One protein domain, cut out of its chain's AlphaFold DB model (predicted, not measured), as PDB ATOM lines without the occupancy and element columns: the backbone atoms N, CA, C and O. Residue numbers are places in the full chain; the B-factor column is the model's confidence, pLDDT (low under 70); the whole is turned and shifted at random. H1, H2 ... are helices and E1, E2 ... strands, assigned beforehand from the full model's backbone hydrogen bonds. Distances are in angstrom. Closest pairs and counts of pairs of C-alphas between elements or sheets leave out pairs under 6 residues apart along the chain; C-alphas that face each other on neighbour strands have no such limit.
ATOM      1  N   ASP A 116      45.291 -18.825  38.456       84.12
ATOM      2  CA  ASP A 116      45.527 -18.691  39.893       84.12
ATOM      3  C   ASP A 116      46.979 -18.257  40.160       84.12
ATOM      4  O   ASP A 116      47.213 -17.313  40.915       84.12
ATOM      5  N   ASP A 117      47.951 -18.855  39.466       84.62
ATOM      6  CA  ASP A 117      49.370 -18.503  39.569       84.62
ATOM      7  C   ASP A 117      49.629 -17.050  39.162       84.62
ATOM      8  O   ASP A 117      50.319 -16.321  39.882       84.62
ATOM      9  N   LYS A 118      49.041 -16.593  38.045       82.38
ATOM     10  CA  LYS A 118      49.144 -15.188  37.622       82.38
ATOM     11  C   LYS A 118      48.527 -14.237  38.644       82.38
ATOM     12  O   LYS A 118      49.114 -13.194  38.928       82.38
ATOM     13  N   PHE A 119      47.365 -14.578  39.202       83.25
ATOM     14  CA  PHE A 119      46.717 -13.753  40.223       83.25
ATOM     15  C   PHE A 119      47.579 -13.639  41.487       83.25
ATOM     16  O   PHE A 119      47.791 -12.537  41.992       83.25
ATOM     17  N   TRP A 120      48.123 -14.754  41.979       80.56
ATOM     18  CA  TRP A 120      48.971 -14.761  43.171       80.56
ATOM     19  C   TRP A 120      50.346 -14.133  42.942       80.56
ATOM     20  O   TRP A 120      50.924 -13.566  43.871       80.56
ATOM     21  N   ASP A 121      50.899 -14.215  41.732       81.69
ATOM     22  CA  ASP A 121      52.098 -13.461  41.365       81.69
ATOM     23  C   ASP A 121      51.840 -11.951  41.406       81.69
ATOM     24  O   ASP A 121      52.564 -11.224  42.091       81.69
ATOM     25  N   PHE A 122      50.749 -11.490  40.792       82.06
ATOM     26  CA  PHE A 122      50.335 -10.091  40.888       82.06
ATOM     27  C   PHE A 122      50.103  -9.649  42.335       82.06
ATOM     28  O   PHE A 122      50.684  -8.655  42.761       82.06
ATOM     29  N   ALA A 123      49.308 -10.393  43.111       80.19
ATOM     30  CA  ALA A 123      48.985 -10.034  44.490       80.19
ATOM     31  C   ALA A 123      50.255  -9.874  45.338       80.19
ATOM     32  O   ALA A 123      50.408  -8.882  46.049       80.19
ATOM     33  N   ARG A 124      51.213 -10.804  45.216       77.38
ATOM     34  CA  ARG A 124      52.507 -10.705  45.907       77.38
ATOM     35  C   ARG A 124      53.269  -9.441  45.518       77.38
ATOM     36  O   ARG A 124      53.778  -8.757  46.399       77.38
ATOM     37  N   GLN A 125      53.339  -9.114  44.229       73.75
ATOM     38  CA  GLN A 125      54.063  -7.930  43.752       73.75
ATOM     39  C   GLN A 125      53.370  -6.617  44.134       73.75
ATOM     40  O   GLN A 125      54.045  -5.654  44.506       73.75
ATOM     41  N   PHE A 126      52.038  -6.594  44.112       76.44
ATOM     42  CA  PHE A 126      51.234  -5.465  44.565       76.44
ATOM     43  C   PHE A 126      51.464  -5.188  46.054       76.44
ATOM     44  O   PHE A 126      51.865  -4.084  46.419       76.44
ATOM     45  N   PHE A 127      51.318  -6.203  46.915       75.06
ATOM     46  CA  PHE A 127      51.554  -6.043  48.352       75.06
ATOM     47  C   PHE A 127      53.015  -5.718  48.669       75.06
ATOM     48  O   PHE A 127      53.277  -4.876  49.519       75.06
ATOM     49  N   PHE A 128      53.981  -6.309  47.961       75.38
ATOM     50  CA  PHE A 128      55.388  -5.931  48.114       75.38
ATOM     51  C   PHE A 128      55.638  -4.466  47.752       75.38
ATOM     52  O   PHE A 128      56.331  -3.786  48.503       75.38
ATOM     53  N   GLY A 129      55.032  -3.965  46.674       72.12
ATOM     54  CA  GLY A 129      55.109  -2.549  46.308       72.12
ATOM     55  C   GLY A 129      54.489  -1.630  47.357       72.12
ATOM     56  O   GLY A 129      55.134  -0.675  47.781       72.12
ATOM     57  N   LEU A 130      53.289  -1.965  47.843       72.81
ATOM     58  CA  LEU A 130      52.599  -1.207  48.893       72.81
ATOM     59  C   LEU A 130      53.434  -1.111  50.184       72.81
ATOM     60  O   LEU A 130      53.363  -0.124  50.906       72.81
ATOM     61  N   TRP A 131      54.254  -2.126  50.463       73.50
ATOM     62  CA  TRP A 131      55.124  -2.194  51.639       73.50
ATOM     63  C   TRP A 131      56.540  -1.649  51.369       73.50
ATOM     64  O   TRP A 131      57.439  -1.821  52.191       73.50
ATOM     65  N   GLY A 132      56.763  -1.008  50.216       68.00
ATOM     66  CA  GLY A 132      58.038  -0.391  49.846       68.00
ATOM     67  C   GLY A 132      59.142  -1.381  49.455       68.00
ATOM     68  O   GLY A 132      60.307  -0.996  49.331       68.00
ATOM     69  N   PHE A 133      58.819  -2.661  49.251       75.94
ATOM     70  CA  PHE A 133      59.773  -3.629  48.722       75.94
ATOM     71  C   PHE A 133      59.961  -3.435  47.217       75.94
ATOM     72  O   PHE A 133      59.024  -3.166  46.466       75.94
ATOM     73  N   ARG A 134      61.199  -3.638  46.754       74.12
ATOM     74  CA  ARG A 134      61.544  -3.573  45.330       74.12
ATOM     75  C   ARG A 134      60.750  -4.622  44.546       74.12
ATOM     76  O   ARG A 134      61.018  -5.818  44.672       74.12
ATOM     77  N   GLN A 135      59.821  -4.160  43.713       72.50
ATOM     78  CA  GLN A 135      59.096  -5.002  42.765       72.50
ATOM     79  C   GLN A 135      60.060  -5.594  41.726       72.50
ATOM     80  O   GLN A 135      61.105  -5.012  41.408       72.50
ATOM     81  N   ARG A 136      59.735  -6.785  41.209       71.50
ATOM     82  CA  ARG A 136      60.482  -7.357  40.085       71.50
ATOM     83  C   ARG A 136      60.098  -6.578  38.821       71.50
ATOM     84  O   ARG A 136      58.913  -6.345  38.620       71.50
ATOM     85  N   PRO A 137      61.060  -6.170  37.977       64.12
ATOM     86  CA  PRO A 137      60.723  -5.541  36.710       64.12
ATOM     87  C   PRO A 137      59.986  -6.553  35.828       64.12
ATOM     88  O   PRO A 137      60.451  -7.683  35.652       64.12
ATOM     89  N   TYR A 138      58.834  -6.154  35.289       60.94
ATOM     90  CA  TYR A 138      58.130  -6.963  34.301       60.94
ATOM     91  C   TYR A 138      58.909  -6.977  32.983       60.94
ATOM     92  O   TYR A 138      59.525  -5.968  32.627       60.94
ATOM     93  N   PRO A 139      58.898  -8.096  32.232       54.78
ATOM     94  CA  PRO A 139      59.461  -8.104  30.892       54.78
ATOM     95  C   PRO A 139      58.717  -7.058  30.049       54.78
ATOM     96  O   PRO A 139      57.485  -7.115  29.997       54.78
ATOM     97  N   PRO A 140      59.415  -6.142  29.357       45.47
ATOM     98  CA  PRO A 140      58.780  -5.050  28.613       45.47
ATOM     99  C   PRO A 140      57.804  -5.530  27.521       45.47
ATOM    100  O   PRO A 140      56.913  -4.788  27.132       45.47
ATOM    101  N   GLY A 141      57.912  -6.788  27.071       47.56
ATOM    102  CA  GLY A 141      57.000  -7.405  26.098       47.56
ATOM    103  C   GLY A 141      55.891  -8.287  26.685       47.56
ATOM    104  O   GLY A 141      55.214  -8.980  25.931       47.56
ATOM    105  N   ARG A 142      55.727  -8.358  28.014       52.53
ATOM    106  CA  ARG A 142      54.733  -9.238  28.661       52.53
ATOM    107  C   ARG A 142      54.044  -8.531  29.831       52.53
ATOM    108  O   ARG A 142      54.290  -8.906  30.982       52.53
ATOM    109  N   PRO A 143      53.188  -7.526  29.567       53.25
ATOM    110  CA  PRO A 143      52.375  -6.930  30.619       53.25
ATOM    111  C   PRO A 143      51.535  -8.017  31.306       53.25
ATOM    112  O   PRO A 143      50.964  -8.893  30.645       53.25
ATOM    113  N   ILE A 144      51.488  -7.998  32.642       57.12
ATOM    114  CA  ILE A 144      50.625  -8.914  33.390       57.12
ATOM    115  C   ILE A 144      49.193  -8.412  33.266       57.12
ATOM    116  O   ILE A 144      48.766  -7.516  33.988       57.12
ATOM    117  N   ASP A 145      48.438  -9.027  32.362       67.69
ATOM    118  CA  ASP A 145      47.001  -8.812  32.294       67.69
ATOM    119  C   ASP A 145      46.290  -9.637  33.381       67.69
ATOM    120  O   ASP A 145      45.847 -10.771  33.175       67.69
ATOM    121  N   VAL A 146      46.229  -9.069  34.587       73.00
ATOM    122  CA  VAL A 146      45.484  -9.626  35.730       73.00
ATOM    123  C   VAL A 146      43.986  -9.658  35.445       73.00
ATOM    124  O   VAL A 146      43.277 -10.517  35.977       73.00
ATOM    125  N   ALA A 147      43.491  -8.757  34.591       73.94
ATOM    126  CA  ALA A 147      42.080  -8.720  34.240       73.94
ATOM    127  C   ALA A 147      41.664 -10.024  33.553       73.94
ATOM    128  O   ALA A 147      40.566 -10.510  33.811       73.94
ATOM    129  N   GLN A 148      42.567 -10.684  32.822       75.94
ATOM    130  CA  GLN A 148      42.328 -12.027  32.293       75.94
ATOM    131  C   GLN A 148      42.161 -13.096  33.397       75.94
ATOM    132  O   GLN A 148      41.329 -13.997  33.272       75.94
ATOM    133  N   ALA A 149      42.906 -12.993  34.505       79.25
ATOM    134  CA  ALA A 149      42.799 -13.917  35.639       79.25
ATOM    135  C   ALA A 149      41.503 -13.709  36.446       79.25
ATOM    136  O   ALA A 149      40.900 -14.667  36.939       79.25
ATOM    137  N   ILE A 150      40.994 -12.476  36.528       76.56
ATOM    138  CA  ILE A 150      39.740 -12.132  37.233       76.56
ATOM    139  C   ILE A 150      38.502 -12.312  36.333       76.56
ATOM    140  O   ILE A 150      37.455 -12.774  36.799       76.56
ATOM    141  N   GLY A 151      38.669 -12.070  35.033       77.44
ATOM    142  CA  GLY A 151      37.669 -12.170  33.973       77.44
ATOM    143  C   GLY A 151      37.048 -10.808  33.698       77.44
ATOM    144  O   GLY A 151      36.553 -10.164  34.625       77.44
ATOM    145  N   TYR A 152      37.051 -10.370  32.439       76.69
ATOM    146  CA  TYR A 152      36.684  -8.995  32.086       76.69
ATOM    147  C   TYR A 152      35.228  -8.693  32.439       76.69
ATOM    148  O   TYR A 152      34.956  -7.688  33.089       76.69
ATOM    149  N   LYS A 153      34.293  -9.606  32.139       74.50
ATOM    150  CA  LYS A 153      32.874  -9.419  32.503       74.50
ATOM    151  C   LYS A 153      32.635  -9.358  34.008       74.50
ATOM    152  O   LYS A 153      31.775  -8.620  34.481       74.50
ATOM    153  N   ARG A 154      33.375 -10.155  34.783       75.62
ATOM    154  CA  ARG A 154      33.262 -10.154  36.250       75.62
ATOM    155  C   ARG A 154      33.849  -8.887  36.843       75.62
ATOM    156  O   ARG A 154      33.288  -8.358  37.797       75.62
ATOM    157  N   LEU A 155      34.961  -8.423  36.283       74.81
ATOM    158  CA  LEU A 155      35.597  -7.173  36.659       74.81
ATOM    159  C   LEU A 155      34.657  -5.995  36.372       74.81
ATOM    160  O   LEU A 155      34.370  -5.220  37.277       74.81
ATOM    161  N   GLU A 156      34.092  -5.933  35.167       73.31
ATOM    162  CA  GLU A 156      33.107  -4.925  34.767       73.31
ATOM    163  C   GLU A 156      31.878  -4.936  35.684       73.31
ATOM    164  O   GLU A 156      31.469  -3.887  36.172       73.31
ATOM    165  N   LYS A 157      31.337  -6.118  36.013       74.56
ATOM    166  CA  LYS A 157      30.215  -6.239  36.955       74.56
ATOM    167  C   LYS A 157      30.574  -5.754  38.364       74.56
ATOM    168  O   LYS A 157      29.760  -5.102  39.005       74.56
ATOM    169  N   ARG A 158      31.784  -6.044  38.851       73.44
ATOM    170  CA  ARG A 158      32.249  -5.549  40.157       73.44
ATOM    171  C   ARG A 158      32.410  -4.035  40.168       73.44
ATOM    172  O   ARG A 158      32.018  -3.418  41.150       73.44
ATOM    173  N   TYR A 159      32.953  -3.451  39.102       70.56
ATOM    174  CA  TYR A 159      33.046  -1.998  38.973       70.56
ATOM    175  C   TYR A 159      31.669  -1.355  38.850       70.56
ATOM    176  O   TYR A 159      31.425  -0.347  39.496       70.56
ATOM    177  N   TYR A 160      30.742  -1.969  38.118       71.00
ATOM    178  CA  TYR A 160      29.347  -1.538  38.080       71.00
ATOM    179  C   TYR A 160      28.710  -1.544  39.479       71.00
ATOM    180  O   TYR A 160      28.146  -0.538  39.904       71.00
ATOM    181  N   ASP A 161      28.848  -2.646  40.223       71.19
ATOM    182  CA  ASP A 161      28.333  -2.760  41.593       71.19
ATOM    183  C   ASP A 161      29.014  -1.760  42.545       71.19
ATOM    184  O   ASP A 161      28.375  -1.257  43.469       71.19
ATOM    185  N   PHE A 162      30.298  -1.463  42.328       73.88
ATOM    186  CA  PHE A 162      31.048  -0.458  43.077       73.88
ATOM    187  C   PHE A 162      30.549   0.957  42.777       73.88
ATOM    188  O   PHE A 162      30.206   1.667  43.709       73.88
ATOM    189  N   ILE A 163      30.413   1.330  41.502       72.06
ATOM    190  CA  ILE A 163      29.910   2.637  41.042       72.06
ATOM    191  C   ILE A 163      28.470   2.885  41.500       72.06
ATOM    192  O   ILE A 163      28.085   4.016  41.766       72.06
ATOM    193  N   MET A 164      27.657   1.834  41.615       67.75
ATOM    194  CA  MET A 164      26.313   1.939  42.194       67.75
ATOM    195  C   MET A 164      26.325   2.219  43.704       67.75
ATOM    196  O   MET A 164      25.300   2.624  44.250       67.75
ATOM    197  N   ARG A 165      27.448   1.969  44.389       70.25
ATOM    198  CA  ARG A 165      27.622   2.168  45.837       70.25
ATOM    199  C   ARG A 165      28.446   3.409  46.174       70.25
ATOM    200  O   ARG A 165      28.219   3.980  47.236       70.25
ATOM    201  N   SER A 166      29.394   3.797  45.321       65.31
ATOM    202  CA  SER A 166      30.157   5.035  45.449       65.31
ATOM    203  C   SER A 166      29.360   6.220  44.894       65.31
ATOM    204  O   SER A 166      28.547   6.089  43.979       65.31
ATOM    205  N   GLY A 167      29.537   7.390  45.503       66.56
ATOM    206  CA  GLY A 167      28.832   8.619  45.144       66.56
ATOM    207  C   GLY A 167      29.815   9.757  44.899       66.56
ATOM    208  O   GLY A 167      30.953   9.689  45.341       66.56
ATOM    209  N   GLY A 168      29.367  10.806  44.207       80.69
ATOM    210  CA  GLY A 168      30.170  12.011  43.985       80.69
ATOM    211  C   GLY A 168      30.935  11.993  42.664       80.69
ATOM    212  O   GLY A 168      32.127  11.710  42.611       80.69
ATOM    213  N   PHE A 169      30.243  12.364  41.589       87.69
ATOM    214  CA  PHE A 169      30.845  12.576  40.277       87.69
ATOM    215  C   PHE A 169      30.806  14.044  39.872       87.69
ATOM    216  O   PHE A 169      29.881  14.788  40.203       87.69
ATOM    217  N   TYR A 170      31.788  14.440  39.079       89.94
ATOM    218  CA  TYR A 170      31.895  15.751  38.470       89.94
ATOM    219  C   TYR A 170      32.065  15.575  36.968       89.94
ATOM    220  O   TYR A 170      32.827  14.716  36.546       89.94
ATOM    221  N   TYR A 171      31.400  16.384  36.145       90.06
ATOM    222  CA  TYR A 171      31.622  16.379  34.692       90.06
ATOM    223  C   TYR A 171      32.089  17.750  34.198       90.06
ATOM    224  O   TYR A 171      31.808  18.775  34.827       90.06
ATOM    225  N   LYS A 172      32.803  17.779  33.067       85.44
ATOM    226  CA  LYS A 172      33.103  19.023  32.348       85.44
ATOM    227  C   LYS A 172      32.003  19.322  31.340       85.44
ATOM    228  O   LYS A 172      31.710  18.513  30.466       85.44
ATOM    229  N   ASP A 173      31.400  20.494  31.468       80.06
ATOM    230  CA  ASP A 173      30.431  21.025  30.513       80.06
ATOM    231  C   ASP A 173      31.093  21.255  29.137       80.06
ATOM    232  O   ASP A 173      32.320  21.301  29.027       80.06
ATOM    233  N   ARG A 174      30.302  21.483  28.084       72.94
ATOM    234  CA  ARG A 174      30.814  21.777  26.726       72.94
ATOM    235  C   ARG A 174      31.678  23.042  26.671       72.94
ATOM    236  O   ARG A 174      32.491  23.191  25.770       72.94
ATOM    237  N   LEU A 175      31.514  23.927  27.655       72.19
ATOM    238  CA  LEU A 175      32.319  25.136  27.864       72.19
ATOM    239  C   LEU A 175      33.566  24.894  28.738       72.19
ATOM    240  O   LEU A 175      34.219  25.845  29.154       72.19
ATOM    241  N   GLY A 176      33.858  23.643  29.109       72.50
ATOM    242  CA  GLY A 176      35.007  23.262  29.937       72.50
ATOM    243  C   GLY A 176      34.841  23.493  31.444       72.50
ATOM    244  O   GLY A 176      35.750  23.186  32.212       72.50
ATOM    245  N   ARG A 177      33.689  24.005  31.897       74.69
ATOM    246  CA  ARG A 177      33.413  24.246  33.324       74.69
ATOM    247  C   ARG A 177      33.117  22.948  34.062       74.69
ATOM    248  O   ARG A 177      32.349  22.124  33.575       74.69
ATOM    249  N   THR A 178      33.660  22.799  35.263       85.56
ATOM    250  CA  THR A 178      33.383  21.655  36.136       85.56
ATOM    251  C   THR A 178      32.019  21.805  36.817       85.56
ATOM    252  O   THR A 178      31.659  22.876  37.310       85.56
ATOM    253  N   ARG A 179      31.226  20.730  36.821       82.56
ATOM    254  CA  ARG A 179      29.899  20.658  37.447       82.56
ATOM    255  C   ARG A 179      29.864  19.498  38.431       82.56
ATOM    256  O   ARG A 179      30.218  18.389  38.050       82.56
ATOM    257  N   GLY A 180      29.416  19.752  39.657       85.50
ATOM    258  CA  GLY A 180      29.182  18.736  40.683       85.50
ATOM    259  C   GLY A 180      29.345  19.261  42.109       85.50
ATOM    260  O   GLY A 180      29.467  20.479  42.279       85.50
ATOM    261  N   PRO A 181      29.326  18.374  43.121       85.31
ATOM    262  CA  PRO A 181      29.180  16.915  43.018       85.31
ATOM    263  C   PRO A 181      27.779  16.483  42.559       85.31
ATOM    264  O   PRO A 181      26.784  17.145  42.845       85.31
ATOM    265  N   LEU A 182      27.704  15.374  41.825       82.75
ATOM    266  CA  LEU A 182      26.469  14.789  41.306       82.75
ATOM    267  C   LEU A 182      26.380  13.322  41.704       82.75
ATOM    268  O   LEU A 182      27.360  12.579  41.651       82.75
ATOM    269  N   GLU A 183      25.173  12.896  42.044       85.44
ATOM    270  CA  GLU A 183      24.855  11.484  42.197       85.44
ATOM    271  C   GLU A 183      24.598  10.834  40.834       85.44
ATOM    272  O   GLU A 183      24.300  11.498  39.834       85.44
ATOM    273  N   LEU A 184      24.644   9.502  40.802       85.06
ATOM    274  CA  LEU A 184      24.408   8.725  39.587       85.06
ATOM    275  C   LEU A 184      23.028   9.007  38.963       85.06
ATOM    276  O   LEU A 184      22.895   9.036  37.742       85.06
ATOM    277  N   ILE A 185      21.997   9.262  39.776       83.44
ATOM    278  CA  ILE A 185      20.652   9.624  39.294       83.44
ATOM    279  C   ILE A 185      20.686  10.959  38.532       83.44
ATOM    280  O   ILE A 185      20.073  11.100  37.471       83.44
ATOM    281  N   THR A 186      21.455  11.929  39.018       86.69
ATOM    282  CA  THR A 186      21.609  13.228  38.357       86.69
ATOM    283  C   THR A 186      22.419  13.110  37.063       86.69
ATOM    284  O   THR A 186      22.117  13.778  36.079       86.69
ATOM    285  N   LEU A 187      23.384  12.188  37.000       88.00
ATOM    286  CA  LEU A 187      24.054  11.850  35.740       88.00
ATOM    287  C   LEU A 187      23.097  11.192  34.733       88.00
ATOM    288  O   LEU A 187      23.104  11.542  33.557       88.00
ATOM    289  N   LYS A 188      22.222  10.283  35.175       89.00
ATOM    290  CA  LYS A 188      21.201   9.664  34.306       89.00
ATOM    291  C   LYS A 188      20.273  10.703  33.688       89.00
ATOM    292  O   LYS A 188      20.012  10.668  32.488       89.00
ATOM    293  N   THR A 189      19.795  11.643  34.498       85.50
ATOM    294  CA  THR A 189      18.910  12.716  34.019       85.50
ATOM    295  C   THR A 189      19.632  13.658  33.060       85.50
ATOM    296  O   THR A 189      19.097  13.961  31.994       85.50
ATOM    297  N   ALA A 190      20.870  14.054  33.364       86.31
ATOM    298  CA  ALA A 190      21.658  14.904  32.477       86.31
ATOM    299  C   ALA A 190      22.035  14.199  31.154       86.31
ATOM    300  O   ALA A 190      22.082  14.850  30.108       86.31
ATOM    301  N   TRP A 191      22.214  12.873  31.158       90.44
ATOM    302  CA  TRP A 191      22.383  12.081  29.932       90.44
ATOM    303  C   TRP A 191      21.085  12.012  29.123       90.44
ATOM    304  O   TRP A 191      21.089  12.245  27.916       90.44
ATOM    305  N   GLY A 192      19.949  11.741  29.774       84.88
ATOM    306  CA  GLY A 192      18.626  11.728  29.133       84.88
ATOM    307  C   GLY A 192      18.238  13.078  28.515       84.88
ATOM    308  O   GLY A 192      17.581  13.131  27.475       84.88
ATOM    309  N   ALA A 193      18.705  14.175  29.114       81.38
ATOM    310  CA  ALA A 193      18.559  15.528  28.589       81.38
ATOM    311  C   ALA A 193      19.535  15.857  27.438       81.38
ATOM    312  O   ALA A 193      19.415  16.912  26.818       81.38
ATOM    313  N   GLY A 194      20.508  14.986  27.143       83.31
ATOM    314  CA  GLY A 194      21.534  15.222  26.123       83.31
ATOM    315  C   GLY A 194      22.546  16.315  26.493       83.31
ATOM    316  O   GLY A 194      23.140  16.930  25.600       83.31
ATOM    317  N   ILE A 195      22.714  16.591  27.794       84.81
ATOM    318  CA  ILE A 195      23.710  17.535  28.328       84.81
ATOM    319  C   ILE A 195      25.089  16.870  28.333       84.81
ATOM    320  O   ILE A 195      26.061  17.449  27.850       84.81
ATOM    321  N   ILE A 196      25.140  15.641  28.849       87.81
ATOM    322  CA  ILE A 196      26.320  14.775  28.885       87.81
ATOM    323  C   ILE A 196      26.157  13.620  27.906       87.81
ATOM    324  O   ILE A 196      25.052  13.142  27.655       87.81
ATOM    325  N   ASP A 197      27.288  13.168  27.381       87.31
ATOM    326  CA  ASP A 197      27.395  12.095  26.406       87.31
ATOM    327  C   ASP A 197      28.572  11.178  26.749       87.31
ATOM    328  O   ASP A 197      29.364  11.453  27.648       87.31
ATOM    329  N   LYS A 198      28.737  10.100  25.978       88.31
ATOM    330  CA  LYS A 198      29.827   9.123  26.144       88.31
ATOM    331  C   LYS A 198      31.234   9.746  26.141       88.31
ATOM    332  O   LYS A 198      32.139   9.214  26.780       88.31
ATOM    333  N   ASP A 199      31.411  10.859  25.431       87.12
ATOM    334  CA  ASP A 199      32.695  11.544  25.247       87.12
ATOM    335  C   ASP A 199      32.900  12.672  26.269       87.12
ATOM    336  O   ASP A 199      33.935  13.334  26.269       87.12
ATOM    337  N   THR A 200      31.922  12.923  27.147       85.81
ATOM    338  CA  THR A 200      32.081  13.946  28.174       85.81
ATOM    339  C   THR A 200      33.074  13.483  29.232       85.81
ATOM    340  O   THR A 200      32.990  12.360  29.724       85.81
ATOM    341  N   PHE A 201      34.003  14.368  29.596       88.81
ATOM    342  CA  PHE A 201      34.959  14.114  30.664       88.81
ATOM    343  C   PHE A 201      34.266  14.124  32.022       88.81
ATOM    344  O   PHE A 201      33.557  15.076  32.362       88.81
ATOM    345  N   ILE A 202      34.529  13.085  32.801       89.56
ATOM    346  CA  ILE A 202      34.038  12.890  34.152       89.56
ATOM    347  C   ILE A 202      35.204  12.610  35.100       89.56
ATOM    348  O   ILE A 202      36.250  12.101  34.699       89.56
ATOM    349  N   TRP A 203      35.012  12.973  36.358       89.31
ATOM    350  CA  TRP A 203      35.921  12.711  37.459       89.31
ATOM    351  C   TRP A 203      35.104  12.273  38.676       89.31
ATOM    352  O   TRP A 203      34.016  12.800  38.915       89.31
ATOM    353  N   GLY A 204      35.604  11.297  39.422       84.50
ATOM    354  CA  GLY A 204      35.017  10.818  40.672       84.50
ATOM    355  C   GLY A 204      36.076  10.791  41.767       84.50
ATOM    356  O   GLY A 204      37.262  10.861  41.464       84.50
ATOM    357  N   GLU A 205      35.654  10.677  43.026       76.56
ATOM    358  CA  GLU A 205      36.574  10.721  44.178       76.56
ATOM    359  C   GLU A 205      37.686   9.658  44.118       76.56
ATOM    360  O   GLU A 205      38.808   9.929  44.532       76.56
ATOM    361  N   ASP A 206      37.400   8.492  43.533       71.50
ATOM    362  CA  ASP A 206      38.350   7.383  43.364       71.50
ATOM    363  C   ASP A 206      39.077   7.396  41.999       71.50
ATOM    364  O   ASP A 206      39.584   6.365  41.550       71.50
ATOM    365  N   MET A 207      39.079   8.529  41.288       76.19
ATOM    366  CA  MET A 207      39.745   8.679  39.990       76.19
ATOM    367  C   MET A 207      40.945   9.622  40.088       76.19
ATOM    368  O   MET A 207      40.831  10.739  40.586       76.19
ATOM    369  N   ASP A 208      42.077   9.212  39.515       74.88
ATOM    370  CA  ASP A 208      43.285  10.047  39.476       74.88
ATOM    371  C   ASP A 208      43.135  11.228  38.501       74.88
ATOM    372  O   ASP A 208      43.620  12.331  38.755       74.88
ATOM    373  N   GLU A 209      42.420  11.023  37.389       83.31
ATOM    374  CA  GLU A 209      42.338  11.977  36.279       83.31
ATOM    375  C   GLU A 209      40.926  12.092  35.687       83.31
ATOM    376  O   GLU A 209      40.055  11.243  35.883       83.31
ATOM    377  N   TRP A 210      40.696  13.168  34.928       83.25
ATOM    378  CA  TRP A 210      39.479  13.345  34.138       83.25
ATOM    379  C   TRP A 210      39.486  12.392  32.946       83.25
ATOM    380  O   TRP A 210      40.324  12.526  32.058       83.25
ATOM    381  N   ALA A 211      38.499  11.504  32.862       85.06
ATOM    382  CA  ALA A 211      38.377  10.550  31.764       85.06
ATOM    383  C   ALA A 211      37.013  10.674  31.068       85.06
ATOM    384  O   ALA A 211      36.021  11.004  31.718       85.06
ATOM    385  N   PRO A 212      36.909  10.415  29.756       89.75
ATOM    386  CA  PRO A 212      35.615  10.292  29.089       89.75
ATOM    387  C   PRO A 212      34.751   9.193  29.725       89.75
ATOM    388  O   PRO A 212      35.270   8.136  30.083       89.75
ATOM    389  N   ILE A 213      33.431   9.392  29.811       88.50
ATOM    390  CA  ILE A 213      32.506   8.438  30.461       88.50
ATOM    391  C   ILE A 213      32.644   7.007  29.915       88.50
ATOM    392  O   ILE A 213      32.620   6.058  30.695       88.50
ATOM    393  N   HIS A 214      32.820   6.835  28.602       82.62
ATOM    394  CA  HIS A 214      32.974   5.504  27.995       82.62
ATOM    395  C   HIS A 214      34.302   4.808  28.326       82.62
ATOM    396  O   HIS A 214      34.416   3.596  28.163       82.62
ATOM    397  N   MET A 215      35.315   5.559  28.763       80.62
ATOM    398  CA  MET A 215      36.605   5.005  29.181       80.62
ATOM    399  C   MET A 215      36.593   4.564  30.646       80.62
ATOM    400  O   MET A 215      37.443   3.775  31.056       80.62
ATOM    401  N   VAL A 216      35.628   5.036  31.439       82.31
ATOM    402  CA  VAL A 216      35.475   4.626  32.835       82.31
ATOM    403  C   VAL A 216      34.722   3.298  32.899       82.31
ATOM    404  O   VAL A 216      33.553   3.197  32.514       82.31
ATOM    405  N   TYR A 217      35.390   2.267  33.417       78.44
ATOM    406  CA  TYR A 217      34.847   0.910  33.498       78.44
ATOM    407  C   TYR A 217      33.498   0.860  34.223       78.44
ATOM    408  O   TYR A 217      33.392   1.232  35.385       78.44
ATOM    409  N   GLY A 218      32.462   0.357  33.544       78.56
ATOM    410  CA  GLY A 218      31.129   0.155  34.121       78.56
ATOM    411  C   GLY A 218      30.285   1.425  34.303       78.56
ATOM    412  O   GLY A 218      29.103   1.308  34.624       78.56
ATOM    413  N   LEU A 219      30.829   2.622  34.051       85.19
ATOM    414  CA  LEU A 219      30.113   3.882  34.268       85.19
ATOM    415  C   LEU A 219      29.094   4.185  33.163       85.19
ATOM    416  O   LEU A 219      27.950   4.529  33.461       85.19
ATOM    417  N   GLU A 220      29.468   4.019  31.891       88.44
ATOM    418  CA  GLU A 220      28.530   4.175  30.770       88.44
ATOM    419  C   GLU A 220      27.276   3.301  30.943       88.44
ATOM    420  O   GLU A 220      26.181   3.861  30.923       88.44
ATOM    421  N   PRO A 221      27.359   1.973  31.174       85.06
ATOM    422  CA  PRO A 221      26.161   1.160  31.383       85.06
ATOM    423  C   PRO A 221      25.419   1.489  32.691       85.06
ATOM    424  O   PRO A 221      24.219   1.225  32.784       85.06
ATOM    425  N   ALA A 222      26.086   2.079  33.692       85.69
ATOM    426  CA  ALA A 222      25.438   2.557  34.914       85.69
ATOM    427  C   ALA A 222      24.586   3.816  34.681       85.69
ATOM    428  O   ALA A 222      23.517   3.933  35.283       85.69
ATOM    429  N   ILE A 223      25.016   4.723  33.797       87.94
ATOM    430  CA  ILE A 223      24.308   5.968  33.450       87.94
ATOM    431  C   ILE A 223      23.315   5.738  32.297       87.94
ATOM    432  O   ILE A 223      22.131   6.051  32.403       87.94
ATOM    433  N   ALA A 224      23.772   5.172  31.184       88.75
ATOM    434  CA  ALA A 224      23.013   5.011  29.950       88.75
ATOM    435  C   ALA A 224      22.178   3.717  29.947       88.75
ATOM    436  O   ALA A 224      22.312   2.867  29.060       88.75
ATOM    437  N   THR A 225      21.287   3.565  30.931       87.88
ATOM    438  CA  THR A 225      20.310   2.465  30.953       87.88
ATOM    439  C   THR A 225      19.345   2.563  29.765       87.88
ATOM    440  O   THR A 225      19.214   3.613  29.135       87.88
ATOM    441  N   TRP A 226      18.659   1.467  29.423       89.00
ATOM    442  CA  TRP A 226      17.776   1.426  28.247       89.00
ATOM    443  C   TRP A 226      16.707   2.539  28.261       89.00
ATOM    444  O   TRP A 226      16.487   3.180  27.236       89.00
ATOM    445  N   GLU A 227      16.130   2.840  29.428       87.38
ATOM    446  CA  GLU A 227      15.161   3.927  29.644       87.38
ATOM    447  C   GLU A 227      15.776   5.302  29.358       87.38
ATOM    448  O   GLU A 227      15.200   6.122  28.647       87.38
ATOM    449  N   VAL A 228      16.994   5.535  29.856       87.69
ATOM    450  CA  VAL A 228      17.724   6.797  29.674       87.69
ATOM    451  C   VAL A 228      18.137   6.984  28.213       87.69
ATOM    452  O   VAL A 228      18.079   8.096  27.693       87.69
ATOM    453  N   ARG A 229      18.500   5.904  27.511       87.06
ATOM    454  CA  ARG A 229      18.802   5.943  26.070       87.06
ATOM    455  C   ARG A 229      17.562   6.259  25.237       87.06
ATOM    456  O   ARG A 229      17.675   7.009  24.270       87.06
ATOM    457  N   LEU A 230      16.394   5.732  25.615       87.31
ATOM    458  CA  LEU A 230      15.123   6.097  24.984       87.31
ATOM    459  C   LEU A 230      14.785   7.570  25.229       87.31
ATOM    460  O   LEU A 230      14.453   8.270  24.275       87.31
ATOM    461  N   ALA A 231      14.941   8.056  26.465       82.81
ATOM    462  CA  ALA A 231      14.741   9.466  26.796       82.81
ATOM    463  C   ALA A 231      15.684  10.377  25.991       82.81
ATOM    464  O   ALA A 231      15.221  11.308  25.337       82.81
ATOM    465  N   ALA A 232      16.981  10.059  25.933       86.00
ATOM    466  CA  ALA A 232      17.955  10.793  25.123       86.00
ATOM    467  C   ALA A 232      17.603  10.774  23.627       86.00
ATOM    468  O   ALA A 232      17.717  11.793  22.945       86.00
ATOM    469  N   GLY A 233      17.135   9.631  23.112       84.75
ATOM    470  CA  GLY A 233      16.652   9.498  21.738       84.75
ATOM    471  C   GLY A 233      15.435  10.381  21.450       84.75
ATOM    472  O   GLY A 233      15.403  11.051  20.419       84.75
ATOM    473  N   ALA A 234      14.473  10.440  22.374       85.81
ATOM    474  CA  ALA A 234      13.301  11.309  22.276       85.81
ATOM    475  C   ALA A 234      13.690  12.796  22.320       85.81
ATOM    476  O   ALA A 234      13.267  13.568  21.461       85.81
ATOM    477  N   THR A 235      14.563  13.189  23.251       84.31
ATOM    478  CA  THR A 235      15.093  14.558  23.350       84.31
ATOM    479  C   THR A 235      15.821  14.964  22.067       84.31
ATOM    480  O   THR A 235      15.589  16.046  21.523       84.31
ATOM    481  N   ALA A 236      16.650  14.070  21.518       82.12
ATOM    482  CA  ALA A 236      17.342  14.297  20.255       82.12
ATOM    483  C   ALA A 236      16.373  14.414  19.069       82.12
ATOM    484  O   ALA A 236      16.577  15.269  18.210       82.12
ATOM    485  N   LEU A 237      15.319  13.593  19.018       85.81
ATOM    486  CA  LEU A 237      14.283  13.668  17.986       85.81
ATOM    487  C   LEU A 237      13.561  15.020  18.028       85.81
ATOM    488  O   LEU A 237      13.451  15.672  16.994       85.81
ATOM    489  N   ILE A 238      13.133  15.468  19.212       85.00
ATOM    490  CA  ILE A 238      12.473  16.769  19.399       85.00
ATOM    491  C   ILE A 238      13.393  17.901  18.936       85.00
ATOM    492  O   ILE A 238      12.983  18.748  18.145       85.00
ATOM    493  N   HIS A 239      14.659  17.886  19.357       81.44
ATOM    494  CA  HIS A 239      15.641  18.891  18.953       81.44
ATOM    495  C   HIS A 239      15.909  18.883  17.435       81.44
ATOM    496  O   HIS A 239      16.088  19.939  16.827       81.44
ATOM    497  N   LYS A 240      15.924  17.708  16.792       83.69
ATOM    498  CA  LYS A 240      16.064  17.593  15.330       83.69
ATOM    499  C   LYS A 240      14.844  18.139  14.594       83.69
ATOM    500  O   LYS A 240      15.020  18.906  13.651       83.69
ATOM    501  N   LEU A 241      13.638  17.814  15.062       87.12
ATOM    502  CA  LEU A 241      12.389  18.346  14.514       87.12
ATOM    503  C   LEU A 241      12.337  19.875  14.626       87.12
ATOM    504  O   LEU A 241      12.002  20.539  13.651       87.12
ATOM    505  N   GLN A 242      12.755  20.441  15.762       86.94
ATOM    506  CA  GLN A 242      12.847  21.894  15.955       86.94
ATOM    507  C   GLN A 242      13.811  22.575  14.973       86.94
ATOM    508  O   GLN A 242      13.568  23.705  14.562       86.94
ATOM    509  N   LYS A 243      14.902  21.901  14.592       82.75
ATOM    510  CA  LYS A 243      15.920  22.431  13.668       82.75
ATOM    511  C   LYS A 243      15.681  22.070  12.197       82.75
ATOM    512  O   LYS A 243      16.514  22.407  11.363       82.75
ATOM    513  N   GLY A 244      14.596  21.360  11.874       87.56
ATOM    514  CA  GLY A 244      14.322  20.881  10.514       87.56
ATOM    515  C   GLY A 244      15.323  19.834  10.002       87.56
ATOM    516  O   GLY A 244      15.438  19.630   8.797       87.56
TER     517      GLY A 244
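What this domain is: This is residues 116 to 244 of the 397 residues of the protein "GYF_2 domain-containing protein" of Pyrus ussuriensis x Pyrus communis (UniProt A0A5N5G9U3). A long, drawn-out model: a small antiparallel sheet of three strands, E2, E1 and E3, with H4 and H5 and the looping stretch 205 to 218, makes the body in the middle. From it the chain reaches to two far ends: H3 leads to H2 and H1 at one, and H6 makes the other, packing on H4 with residues 228 to 235. The printed part has 129 residues with six named helices and three named strands, in the order H1 H2 H3 E1 E2 H4 E3 H5 H6; the class is mostly helix. The whole is loose, with a radius of gyration of the C-alphas of 19.1 A, and a rod in outline, spanning 61 by 30 by 28 A.

How they stand to each other: In the sheet E1, residues 169 to 172, is the inner strand between the edge strands E2, residues 178 to 182, and E3, residues 201 to 204. E1 and E2 form an antiparallel hairpin at 158 degrees, with N 182 and O 169 at 2.8 A. E1 and E3 are antiparallel at 156 degrees, with N 170 and O 203 at 2.8 A. Residues 201 to 202 of E3 also pair, antiparallel, with residues 211 to 212. H4, residues 184 to 192, only grazes the sheet with its residues 184 to 187. E2, H4 and E3 form a split strand-helix-strand unit, two strands running the same way with E1 between them, and its crossover is right-handed. H5, residues 219 to 223, touches H4, the closest C-alphas being those of Lys 188 and Ile 223 at 4.9 A. H6, residues 226 to 242, touches H4 with residues 228 to 235 alone, the closest C-alphas, of Gly 192 and Ala 232, being 4.2 A apart; they run the same way at a shallow tilt of 34 degrees, only just short of steep. H3, residues 152 to 163, touches H5 with residues 160 to 163 alone, the closest C-alphas being those of Tyr 160 and Ala 222 at 6.5 A. H1, residues 116 to 130, touches H2, residues 146 to 150, with residues 116 to 122 alone, closest at the C-alphas of Phe 119 and Ala 149, 6.0 A. H2 and H3 are close but not clearly touching, and H1 and H3 are apart. In all six helices every O i to N i+4 pair is within hydrogen-bond range.

Where its parts are: H1 begins at C-alpha 116, (45.527, -18.691, 39.893), and is 20.9 A long; H3 is 16.2 A and H4 12.3 A. H6, 24.4 A, ends at C-alpha 242, (12.847, 21.894, 15.955).

The domain as a whole: The C-alphas farthest apart, of Phe 133 and Gly 244, are 64.2 A apart. The printed part has no cut. The links H1 to H2 and E3 to H5 are long, and residues 138 to 143 stand free. pLDDT is under 70 at 13 residues, among them 137 to 145.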